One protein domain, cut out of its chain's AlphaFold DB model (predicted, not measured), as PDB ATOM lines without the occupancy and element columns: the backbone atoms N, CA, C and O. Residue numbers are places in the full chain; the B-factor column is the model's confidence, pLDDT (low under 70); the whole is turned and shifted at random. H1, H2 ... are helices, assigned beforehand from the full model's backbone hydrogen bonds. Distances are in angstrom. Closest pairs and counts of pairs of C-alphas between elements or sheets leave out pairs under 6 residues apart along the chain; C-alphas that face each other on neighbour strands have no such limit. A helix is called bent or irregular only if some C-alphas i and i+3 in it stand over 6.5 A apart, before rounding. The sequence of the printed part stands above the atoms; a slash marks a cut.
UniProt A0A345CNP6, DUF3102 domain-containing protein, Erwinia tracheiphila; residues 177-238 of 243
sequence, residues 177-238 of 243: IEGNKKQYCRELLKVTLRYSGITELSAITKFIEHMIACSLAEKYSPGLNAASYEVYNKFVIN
ATOM      1  N   ILE A 177     -13.987  15.883  22.176       56.19
ATOM      2  CA  ILE A 177     -13.955  15.853  23.645       56.19
ATOM      3  C   ILE A 177     -13.573  17.227  24.214       56.19
ATOM      4  O   ILE A 177     -14.193  17.693  25.175       56.19
ATOM      5  N   GLU A 178     -12.583  17.915  23.635       57.94
ATOM      6  CA  GLU A 178     -12.195  19.261  24.072       57.94
ATOM      7  C   GLU A 178     -13.300  20.296  23.788       57.94
ATOM      8  O   GLU A 178     -13.592  21.147  24.637       57.94
ATOM      9  N   GLY A 179     -13.972  20.188  22.638       69.81
ATOM     10  CA  GLY A 179     -15.158  20.980  22.297       69.81
ATOM     11  C   GLY A 179     -16.305  20.775  23.291       69.81
ATOM     12  O   GLY A 179     -16.839  21.750  23.829       69.81
ATOM     13  N   ASN A 180     -16.610  19.518  23.621       74.06
ATOM     14  CA  ASN A 180     -17.657  19.149  24.575       74.06
ATOM     15  C   ASN A 180     -17.351  19.657  25.993       74.06
ATOM     16  O   ASN A 180     -18.237  20.184  26.670       74.06
ATOM     17  N   LYS A 181     -16.086  19.590  26.435       71.62
ATOM     18  CA  LYS A 181     -15.645  20.149  27.728       71.62
ATOM     19  C   LYS A 181     -15.798  21.669  27.774       71.62
ATOM     20  O   LYS A 181     -16.338  22.200  28.744       71.62
ATOM     21  N   LYS A 182     -15.387  22.377  26.715       73.88
ATOM     22  CA  LYS A 182     -15.569  23.837  26.604       73.88
ATOM     23  C   LYS A 182     -17.048  24.216  26.654       73.88
ATOM     24  O   LYS A 182     -17.403  25.192  27.315       73.88
ATOM     25  N   GLN A 183     -17.908  23.441  25.996       79.31
ATOM     26  CA  GLN A 183     -19.348  23.676  25.999       79.31
ATOM     27  C   GLN A 183     -19.978  23.441  27.373       79.31
ATOM     28  O   GLN A 183     -20.742  24.277  27.848       79.31
ATOM     29  N   TYR A 184     -19.593  22.365  28.053       77.62
ATOM     30  CA  TYR A 184     -20.048  22.086  29.410       77.62
ATOM     31  C   TYR A 184     -19.675  23.208  30.392       77.62
ATOM     32  O   TYR A 184     -20.533  23.693  31.129       77.62
ATOM     33  N   CYS A 185     -18.429  23.695  30.348       80.00
ATOM     34  CA  CYS A 185     -17.998  24.825  31.175       80.00
ATOM     35  C   CYS A 185     -18.812  26.096  30.893       80.00
ATOM     36  O   CYS A 185     -19.165  26.812  31.829       80.00
ATOM     37  N   ARG A 186     -19.154  26.367  29.622       81.50
ATOM     38  CA  ARG A 186     -20.015  27.501  29.251       81.50
ATOM     39  C   ARG A 186     -21.412  27.384  29.860       81.50
ATOM     40  O   ARG A 186     -21.903  28.371  30.404       81.50
ATOM     41  N   GLU A 187     -22.037  26.211  29.796       82.00
ATOM     42  CA  GLU A 187     -23.379  26.008  30.357       82.00
ATOM     43  C   GLU A 187     -23.391  26.080  31.886       82.00
ATOM     44  O   GLU A 187     -24.270  26.734  32.449       82.00
ATOM     45  N   LEU A 188     -22.379  25.526  32.564       84.94
ATOM     46  CA  LEU A 188     -22.233  25.695  34.012       84.94
ATOM     47  C   LEU A 188     -22.116  27.170  34.397       84.94
ATOM     48  O   LEU A 188     -22.843  27.624  35.275       84.94
ATOM     49  N   LEU A 189     -21.267  27.939  33.707       88.12
ATOM     50  CA  LEU A 189     -21.117  29.367  33.987       88.12
ATOM     51  C   LEU A 189     -22.443  30.120  33.789       88.12
ATOM     52  O   LEU A 189     -22.813  30.939  34.625       88.12
ATOM     53  N   LYS A 190     -23.199  29.811  32.723       86.00
ATOM     54  CA  LYS A 190     -24.528  30.398  32.474       86.00
ATOM     55  C   LYS A 190     -25.533  30.060  33.573       86.00
ATOM     56  O   LYS A 190     -26.359  30.904  33.914       86.00
ATOM     57  N   VAL A 191     -25.520  28.830  34.086       85.25
ATOM     58  CA  VAL A 191     -26.391  28.417  35.196       85.25
ATOM     59  C   VAL A 191     -25.999  29.159  36.469       85.25
ATOM     60  O   VAL A 191     -26.866  29.773  37.083       85.25
ATOM     61  N   THR A 192     -24.713  29.199  36.818       85.38
ATOM     62  CA  THR A 192     -24.235  29.911  38.010       85.38
ATOM     63  C   THR A 192     -24.630  31.387  37.962       85.38
ATOM     64  O   THR A 192     -25.266  31.885  38.884       85.38
ATOM     65  N   LEU A 193     -24.383  32.071  36.841       87.31
ATOM     66  CA  LEU A 193     -24.733  33.486  36.680       87.31
ATOM     67  C   LEU A 193     -26.241  33.770  36.787       87.31
ATOM     68  O   LEU A 193     -26.612  34.867  37.194       87.31
ATOM     69  N   ARG A 194     -27.113  32.812  36.438       87.12
ATOM     70  CA  ARG A 194     -28.576  32.975  36.544       87.12
ATOM     71  C   ARG A 194     -29.076  33.015  37.981       87.12
ATOM     72  O   ARG A 194     -30.078  33.672  38.242       87.12
ATOM     73  N   TYR A 195     -28.405  32.305  38.880       85.38
ATOM     74  CA  TYR A 195     -28.846  32.149  40.265       85.38
ATOM     75  C   TYR A 195     -27.946  32.877  41.268       85.38
ATOM     76  O   TYR A 195     -28.274  32.902  42.450       85.38
ATOM     77  N   SER A 196     -26.850  33.492  40.815       86.31
ATOM     78  CA  SER A 196     -25.921  34.192  41.697       86.31
ATOM     79  C   SER A 196     -26.396  35.578  42.129       86.31
ATOM     80  O   SER A 196     -26.806  36.408  41.315       86.31
ATOM     81  N   GLY A 197     -26.246  35.862  43.425       85.06
ATOM     82  CA  GLY A 197     -26.402  37.206  43.987       85.06
ATOM     83  C   GLY A 197     -25.218  38.137  43.674       85.06
ATOM     84  O   GLY A 197     -24.199  37.722  43.129       85.06
ATOM     85  N   ILE A 198     -25.307  39.414  44.065       84.00
ATOM     86  CA  ILE A 198     -24.272  40.440  43.787       84.00
ATOM     87  C   ILE A 198     -22.901  40.066  44.386       84.00
ATOM     88  O   ILE A 198     -21.858  40.293  43.769       84.00
ATOM     89  N   THR A 199     -22.891  39.491  45.589       84.69
ATOM     90  CA  THR A 199     -21.674  39.058  46.293       84.69
ATOM     91  C   THR A 199     -21.021  37.857  45.614       84.69
ATOM     92  O   THR A 199     -19.815  37.865  45.375       84.69
ATOM     93  N   GLU A 200     -21.821  36.858  45.246       85.81
ATOM     94  CA  GLU A 200     -21.380  35.660  44.525       85.81
ATOM     95  C   GLU A 200     -20.872  36.015  43.128       85.81
ATOM     96  O   GLU A 200     -19.804  35.563  42.728       85.81
ATOM     97  N   LEU A 201     -21.564  36.914  42.424       89.06
ATOM     98  CA  LEU A 201     -21.143  37.420  41.122       89.06
ATOM     99  C   LEU A 201     -19.776  38.116  41.198       89.06
ATOM    100  O   LEU A 201     -18.925  37.913  40.330       89.06
ATOM    101  N   SER A 202     -19.535  38.899  42.253       85.44
ATOM    102  CA  SER A 202     -18.233  39.526  42.514       85.44
ATOM    103  C   SER A 202     -17.137  38.487  42.783       85.44
ATOM    104  O   SER A 202     -16.038  38.595  42.236       85.44
ATOM    105  N   ALA A 203     -17.435  37.449  43.569       87.88
ATOM    106  CA  ALA A 203     -16.497  36.361  43.844       87.88
ATOM    107  C   ALA A 203     -16.144  35.564  42.576       87.88
ATOM    108  O   ALA A 203     -14.968  35.323  42.312       87.88
ATOM    109  N   ILE A 204     -17.145  35.230  41.756       90.56
ATOM    110  CA  ILE A 204     -16.971  34.536  40.474       90.56
ATOM    111  C   ILE A 204     -16.133  35.380  39.512       90.56
ATOM    112  O   ILE A 204     -15.207  34.863  38.894       90.56
ATOM    113  N   THR A 205     -16.416  36.682  39.418       90.94
ATOM    114  CA  THR A 205     -15.655  37.602  38.556       90.94
ATOM    115  C   THR A 205     -14.177  37.607  38.941       90.94
ATOM    116  O   THR A 205     -13.326  37.346  38.095       90.94
ATOM    117  N   LYS A 206     -13.869  37.792  40.234       89.56
ATOM    118  CA  LYS A 206     -12.486  37.769  40.740       89.56
ATOM    119  C   LYS A 206     -11.796  36.432  40.497       89.56
ATOM    120  O   LYS A 206     -10.615  36.405  40.170       89.56
ATOM    121  N   PHE A 207     -12.520  35.327  40.664       92.25
ATOM    122  CA  PHE A 207     -11.984  33.992  40.427       92.25
ATOM    123  C   PHE A 207     -11.585  33.794  38.958       92.25
ATOM    124  O   PHE A 207     -10.479  33.337  38.678       92.25
ATOM    125  N   ILE A 208     -12.441  34.202  38.015       92.12
ATOM    126  CA  ILE A 208     -12.160  34.105  36.575       92.12
ATOM    127  C   ILE A 208     -10.989  35.015  36.181       92.12
ATOM    128  O   ILE A 208     -10.080  34.572  35.479       92.12
ATOM    129  N   GLU A 209     -10.976  36.263  36.654       90.12
ATOM    130  CA  GLU A 209      -9.868  37.199  36.422       90.12
ATOM    131  C   GLU A 209      -8.539  36.635  36.943       90.12
ATOM    132  O   GLU A 209      -7.522  36.695  36.249       90.12
ATOM    133  N   HIS A 210      -8.554  36.022  38.130       90.94
ATOM    134  CA  HIS A 210      -7.383  35.379  38.716       90.94
ATOM    135  C   HIS A 210      -6.890  34.195  37.875       90.94
ATOM    136  O   HIS A 210      -5.698  34.105  37.597       90.94
ATOM    137  N   MET A 211      -7.787  33.325  37.398       90.38
ATOM    138  CA  MET A 211      -7.408  32.211  36.518       90.38
ATOM    139  C   MET A 211      -6.756  32.686  35.212       90.38
ATOM    140  O   MET A 211      -5.766  32.099  34.766       90.38
ATOM    141  N   ILE A 212      -7.281  33.756  34.605       89.75
ATOM    142  CA  ILE A 212      -6.697  34.358  33.397       89.75
ATOM    143  C   ILE A 212      -5.309  34.926  33.708       89.75
ATOM    144  O   ILE A 212      -4.371  34.692  32.948       89.75
ATOM    145  N   ALA A 213      -5.158  35.627  34.835       87.50
ATOM    146  CA  ALA A 213      -3.880  36.182  35.263       87.50
ATOM    147  C   ALA A 213      -2.825  35.090  35.497       87.50
ATOM    148  O   ALA A 213      -1.710  35.213  34.991       87.50
ATOM    149  N   CYS A 214      -3.182  33.998  36.183       86.88
ATOM    150  CA  CYS A 214      -2.293  32.849  36.372       86.88
ATOM    151  C   CYS A 214      -1.893  32.225  35.029       86.88
ATOM    152  O   CYS A 214      -0.712  31.996  34.787       86.88
ATOM    153  N   SER A 215      -2.847  32.055  34.108       85.75
ATOM    154  CA  SER A 215      -2.570  31.507  32.772       85.75
ATOM    155  C   SER A 215      -1.598  32.384  31.969       85.75
ATOM    156  O   SER A 215      -0.700  31.874  31.301       85.75
ATOM    157  N   LEU A 216      -1.751  33.711  32.042       85.69
ATOM    158  CA  LEU A 216      -0.856  34.666  31.383       85.69
ATOM    159  C   LEU A 216       0.536  34.717  32.024       85.69
ATOM    160  O   LEU A 216       1.509  34.964  31.311       85.69
ATOM    161  N   ALA A 217       0.625  34.489  33.337       84.75
ATOM    162  CA  ALA A 217       1.884  34.449  34.073       84.75
ATOM    163  C   ALA A 217       2.682  33.165  33.793       84.75
ATOM    164  O   ALA A 217       3.898  33.228  33.640       84.75
ATOM    165  N   GLU A 218       2.008  32.016  33.687       84.31
ATOM    166  CA  GLU A 218       2.646  30.727  33.385       84.31
ATOM    167  C   GLU A 218       3.084  30.621  31.919       84.31
ATOM    168  O   GLU A 218       4.186  30.157  31.622       84.31
ATOM    169  N   LYS A 219       2.232  31.059  30.983       84.00
ATOM    170  CA  LYS A 219       2.532  31.046  29.551       84.00
ATOM    171  C   LYS A 219       1.914  32.261  28.878       84.00
ATOM    172  O   LYS A 219       0.737  32.259  28.501       84.00
ATOM    173  N   TYR A 220       2.739  33.287  28.674       80.50
ATOM    174  CA  TYR A 220       2.288  34.509  28.022       80.50
ATOM    175  C   TYR A 220       1.664  34.200  26.657       80.50
ATOM    176  O   TYR A 220       2.314  33.681  25.748       80.50
ATOM    177  N   SER A 221       0.378  34.521  26.527       81.19
ATOM    178  CA  SER A 221      -0.405  34.337  25.309       81.19
ATOM    179  C   SER A 221      -0.982  35.691  24.882       81.19
ATOM    180  O   SER A 221      -1.977  36.153  25.447       81.19
ATOM    181  N   PRO A 222      -0.377  36.353  23.874       78.50
ATOM    182  CA  PRO A 222      -0.784  37.690  23.443       78.50
ATOM    183  C   PRO A 222      -2.269  37.774  23.068       78.50
ATOM    184  O   PRO A 222      -2.934  38.751  23.397       78.50
ATOM    185  N   GLY A 223      -2.804  36.724  22.433       84.81
ATOM    186  CA  GLY A 223      -4.215  36.653  22.044       84.81
ATOM    187  C   GLY A 223      -5.179  36.580  23.232       84.81
ATOM    188  O   GLY A 223      -6.209  37.247  23.219       84.81
ATOM    189  N   LEU A 224      -4.832  35.834  24.287       83.50
ATOM    190  CA  LEU A 224      -5.637  35.777  25.513       83.50
ATOM    191  C   LEU A 224      -5.608  37.119  26.244       83.50
ATOM    192  O   LEU A 224      -6.643  37.591  26.706       83.50
ATOM    193  N   ASN A 225      -4.432  37.750  26.314       84.81
ATOM    194  CA  ASN A 225      -4.273  39.061  26.934       84.81
ATOM    195  C   ASN A 225      -5.097  40.133  26.198       84.81
ATOM    196  O   ASN A 225      -5.821  40.896  26.833       84.81
ATOM    197  N   ALA A 226      -5.043  40.146  24.862       86.81
ATOM    198  CA  ALA A 226      -5.819  41.068  24.034       86.81
ATOM    199  C   ALA A 226      -7.333  40.859  24.200       86.81
ATOM    200  O   ALA A 226      -8.055  41.820  24.453       86.81
ATOM    201  N   ALA A 227      -7.805  39.609  24.137       87.94
ATOM    202  CA  ALA A 227      -9.223  39.287  24.304       87.94
ATOM    203  C   ALA A 227      -9.737  39.624  25.716       87.94
ATOM    204  O   ALA A 227     -10.819  40.188  25.868       87.94
ATOM    205  N   SER A 228      -8.948  39.327  26.755       86.12
ATOM    206  CA  SER A 228      -9.275  39.685  28.140       86.12
ATOM    207  C   SER A 228      -9.389  41.205  28.314       86.12
ATOM    208  O   SER A 228     -10.365  41.705  28.880       86.12
ATOM    209  N   TYR A 229      -8.439  41.959  27.750       86.44
ATOM    210  CA  TYR A 229      -8.461  43.419  27.778       86.44
ATOM    211  C   TYR A 229      -9.652  44.010  27.010       86.44
ATOM    212  O   TYR A 229     -10.272  44.962  27.484       86.44
ATOM    213  N   GLU A 230     -10.024  43.439  25.861       88.31
ATOM    214  CA  GLU A 230     -11.191  43.877  25.089       88.31
ATOM    215  C   GLU A 230     -12.493  43.719  25.890       88.31
ATOM    216  O   GLU A 230     -13.304  44.648  25.954       88.31
ATOM    217  N   VAL A 231     -12.667  42.580  26.569       86.88
ATOM    218  CA  VAL A 231     -13.817  42.331  27.454       86.88
ATOM    219  C   VAL A 231     -13.836  43.333  28.610       86.88
ATOM    220  O   VAL A 231     -14.873  43.949  28.874       86.88
ATOM    221  N   TYR A 232     -12.693  43.557  29.263       85.88
ATOM    222  CA  TYR A 232     -12.571  44.551  30.327       85.88
ATOM    223  C   TYR A 232     -12.938  45.960  29.838       85.88
ATOM    224  O   TYR A 232     -13.744  46.655  30.462       85.88
ATOM    225  N   ASN A 233     -12.415  46.376  28.684       86.69
ATOM    226  CA  ASN A 233     -12.683  47.691  28.111       86.69
ATOM    227  C   ASN A 233     -14.177  47.874  27.793       86.69
ATOM    228  O   ASN A 233     -14.795  48.870  28.183       86.69
ATOM    229  N   LYS A 234     -14.784  46.860  27.168       86.94
ATOM    230  CA  LYS A 234     -16.192  46.867  26.762       86.94
ATOM    231  C   LYS A 234     -17.153  47.052  27.935       86.94
ATOM    232  O   LYS A 234     -18.139  47.771  27.785       86.94
ATOM    233  N   PHE A 235     -16.888  46.421  29.079       81.75
ATOM    234  CA  PHE A 235     -17.848  46.369  30.188       81.75
ATOM    235  C   PHE A 235     -17.465  47.207  31.416       81.75
ATOM    236  O   PHE A 235     -18.358  47.611  32.166       81.75
ATOM    237  N   VAL A 236     -16.179  47.494  31.632       75.62
ATOM    238  CA  VAL A 236     -15.684  48.191  32.832       75.62
ATOM    239  C   VAL A 236     -15.257  49.627  32.524       75.62
ATOM    240  O   VAL A 236     -15.634  50.535  33.266       75.62
ATOM    241  N   ILE A 237     -14.526  49.861  31.429       64.69
ATOM    242  CA  ILE A 237     -14.050  51.207  31.056       64.69
ATOM    243  C   ILE A 237     -15.185  52.039  30.448       64.69
ATOM    244  O   ILE A 237     -15.448  53.139  30.932       64.69
ATOM    245  N   ASN A 238     -15.938  51.492  29.487       59.06
ATOM    246  CA  ASN A 238     -17.060  52.201  28.847       59.06
ATOM    247  C   ASN A 238     -18.205  52.572  29.812       59.06
ATOM    248  O   ASN A 238     -19.005  53.456  29.524       59.06
TER     249      ASN A 238
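This is residues 177 to 238 of the 243 residues of the protein "DUF3102 domain-containing protein" of Erwinia tracheiphila (UniProt A0A345CNP6). Three helices make an open zigzag: H1 runs to a tight turn, H2 runs back from it, and H3 folds back again from the far end of H2. Neighbouring helices come near each other only towards the turns that join them and spread from there, and residues 177 to 188 of H1 and 233 to 238 of H3 stick out as free arms. The printed part has 62 residues with three named helices, in the order H1, H2, H3, and no named strand; the class is all helix. It is loose, with a radius of gyration of the C-alphas of 13.3 A, and the C-alphas span 36 by 33 by 19 A.

H1, residues 177 to 195, is close to but not clearly touching H2, residues 198 to 218. Their closest C-alphas, those of Leu 193 and Leu 201, are 6.9 A apart. The two run opposite ways at a shallow tilt of 30 degrees, with their centres 15.9 A apart. H2 and H3, residues 222 to 238, only just touch, with 3 pairs of C-alphas within 8 A. The closest pair is Leu 216 and Asn 225, whose C-alphas are 7.1 A apart. H2 touches H3 with residues 212 to 216 alone, and H3 touches H2 with residues 224 to 228 alone. H2 and H3 run opposite ways at a shallow tilt of 29 degrees and form a helical hairpin. H1 and H3 are apart. Every backbone O i to N i+4 pair is within hydrogen-bond range in H1 and H2; in H3, 12 of 13 are.

H1 begins at C-alpha 177, at (-13.955, 15.853, 23.645), and measures 27.6 A from first to last C-alpha. H2, the longest helix with 21 residues, begins at C-alpha 198, at (-24.272, 40.440, 43.787), and measures 30.4 A. H3 has 17 residues, measures 22.5 A and ends at C-alpha 238, at (-17.060, 52.201, 28.847). H3 has a kink of 30 degrees near residue 232. It is neither bent nor irregular, but only just: C-alphas 234 and 237 are 6.5 A apart.

The two C-alphas farthest apart, those of Ile 177 and Asn 238, are 36.8 A apart. Residues 217 to 223 also stand free. Without the free stretches, the body of 37 residues spans 29 by 16 by 14 A. The printed part has no cut, and both links, H1 to H2 and H2 to H3, are tight. The mean pLDDT of the printed part is 83.1; residues 177 to 179 and 237 to 238 of this predicted model are under 70.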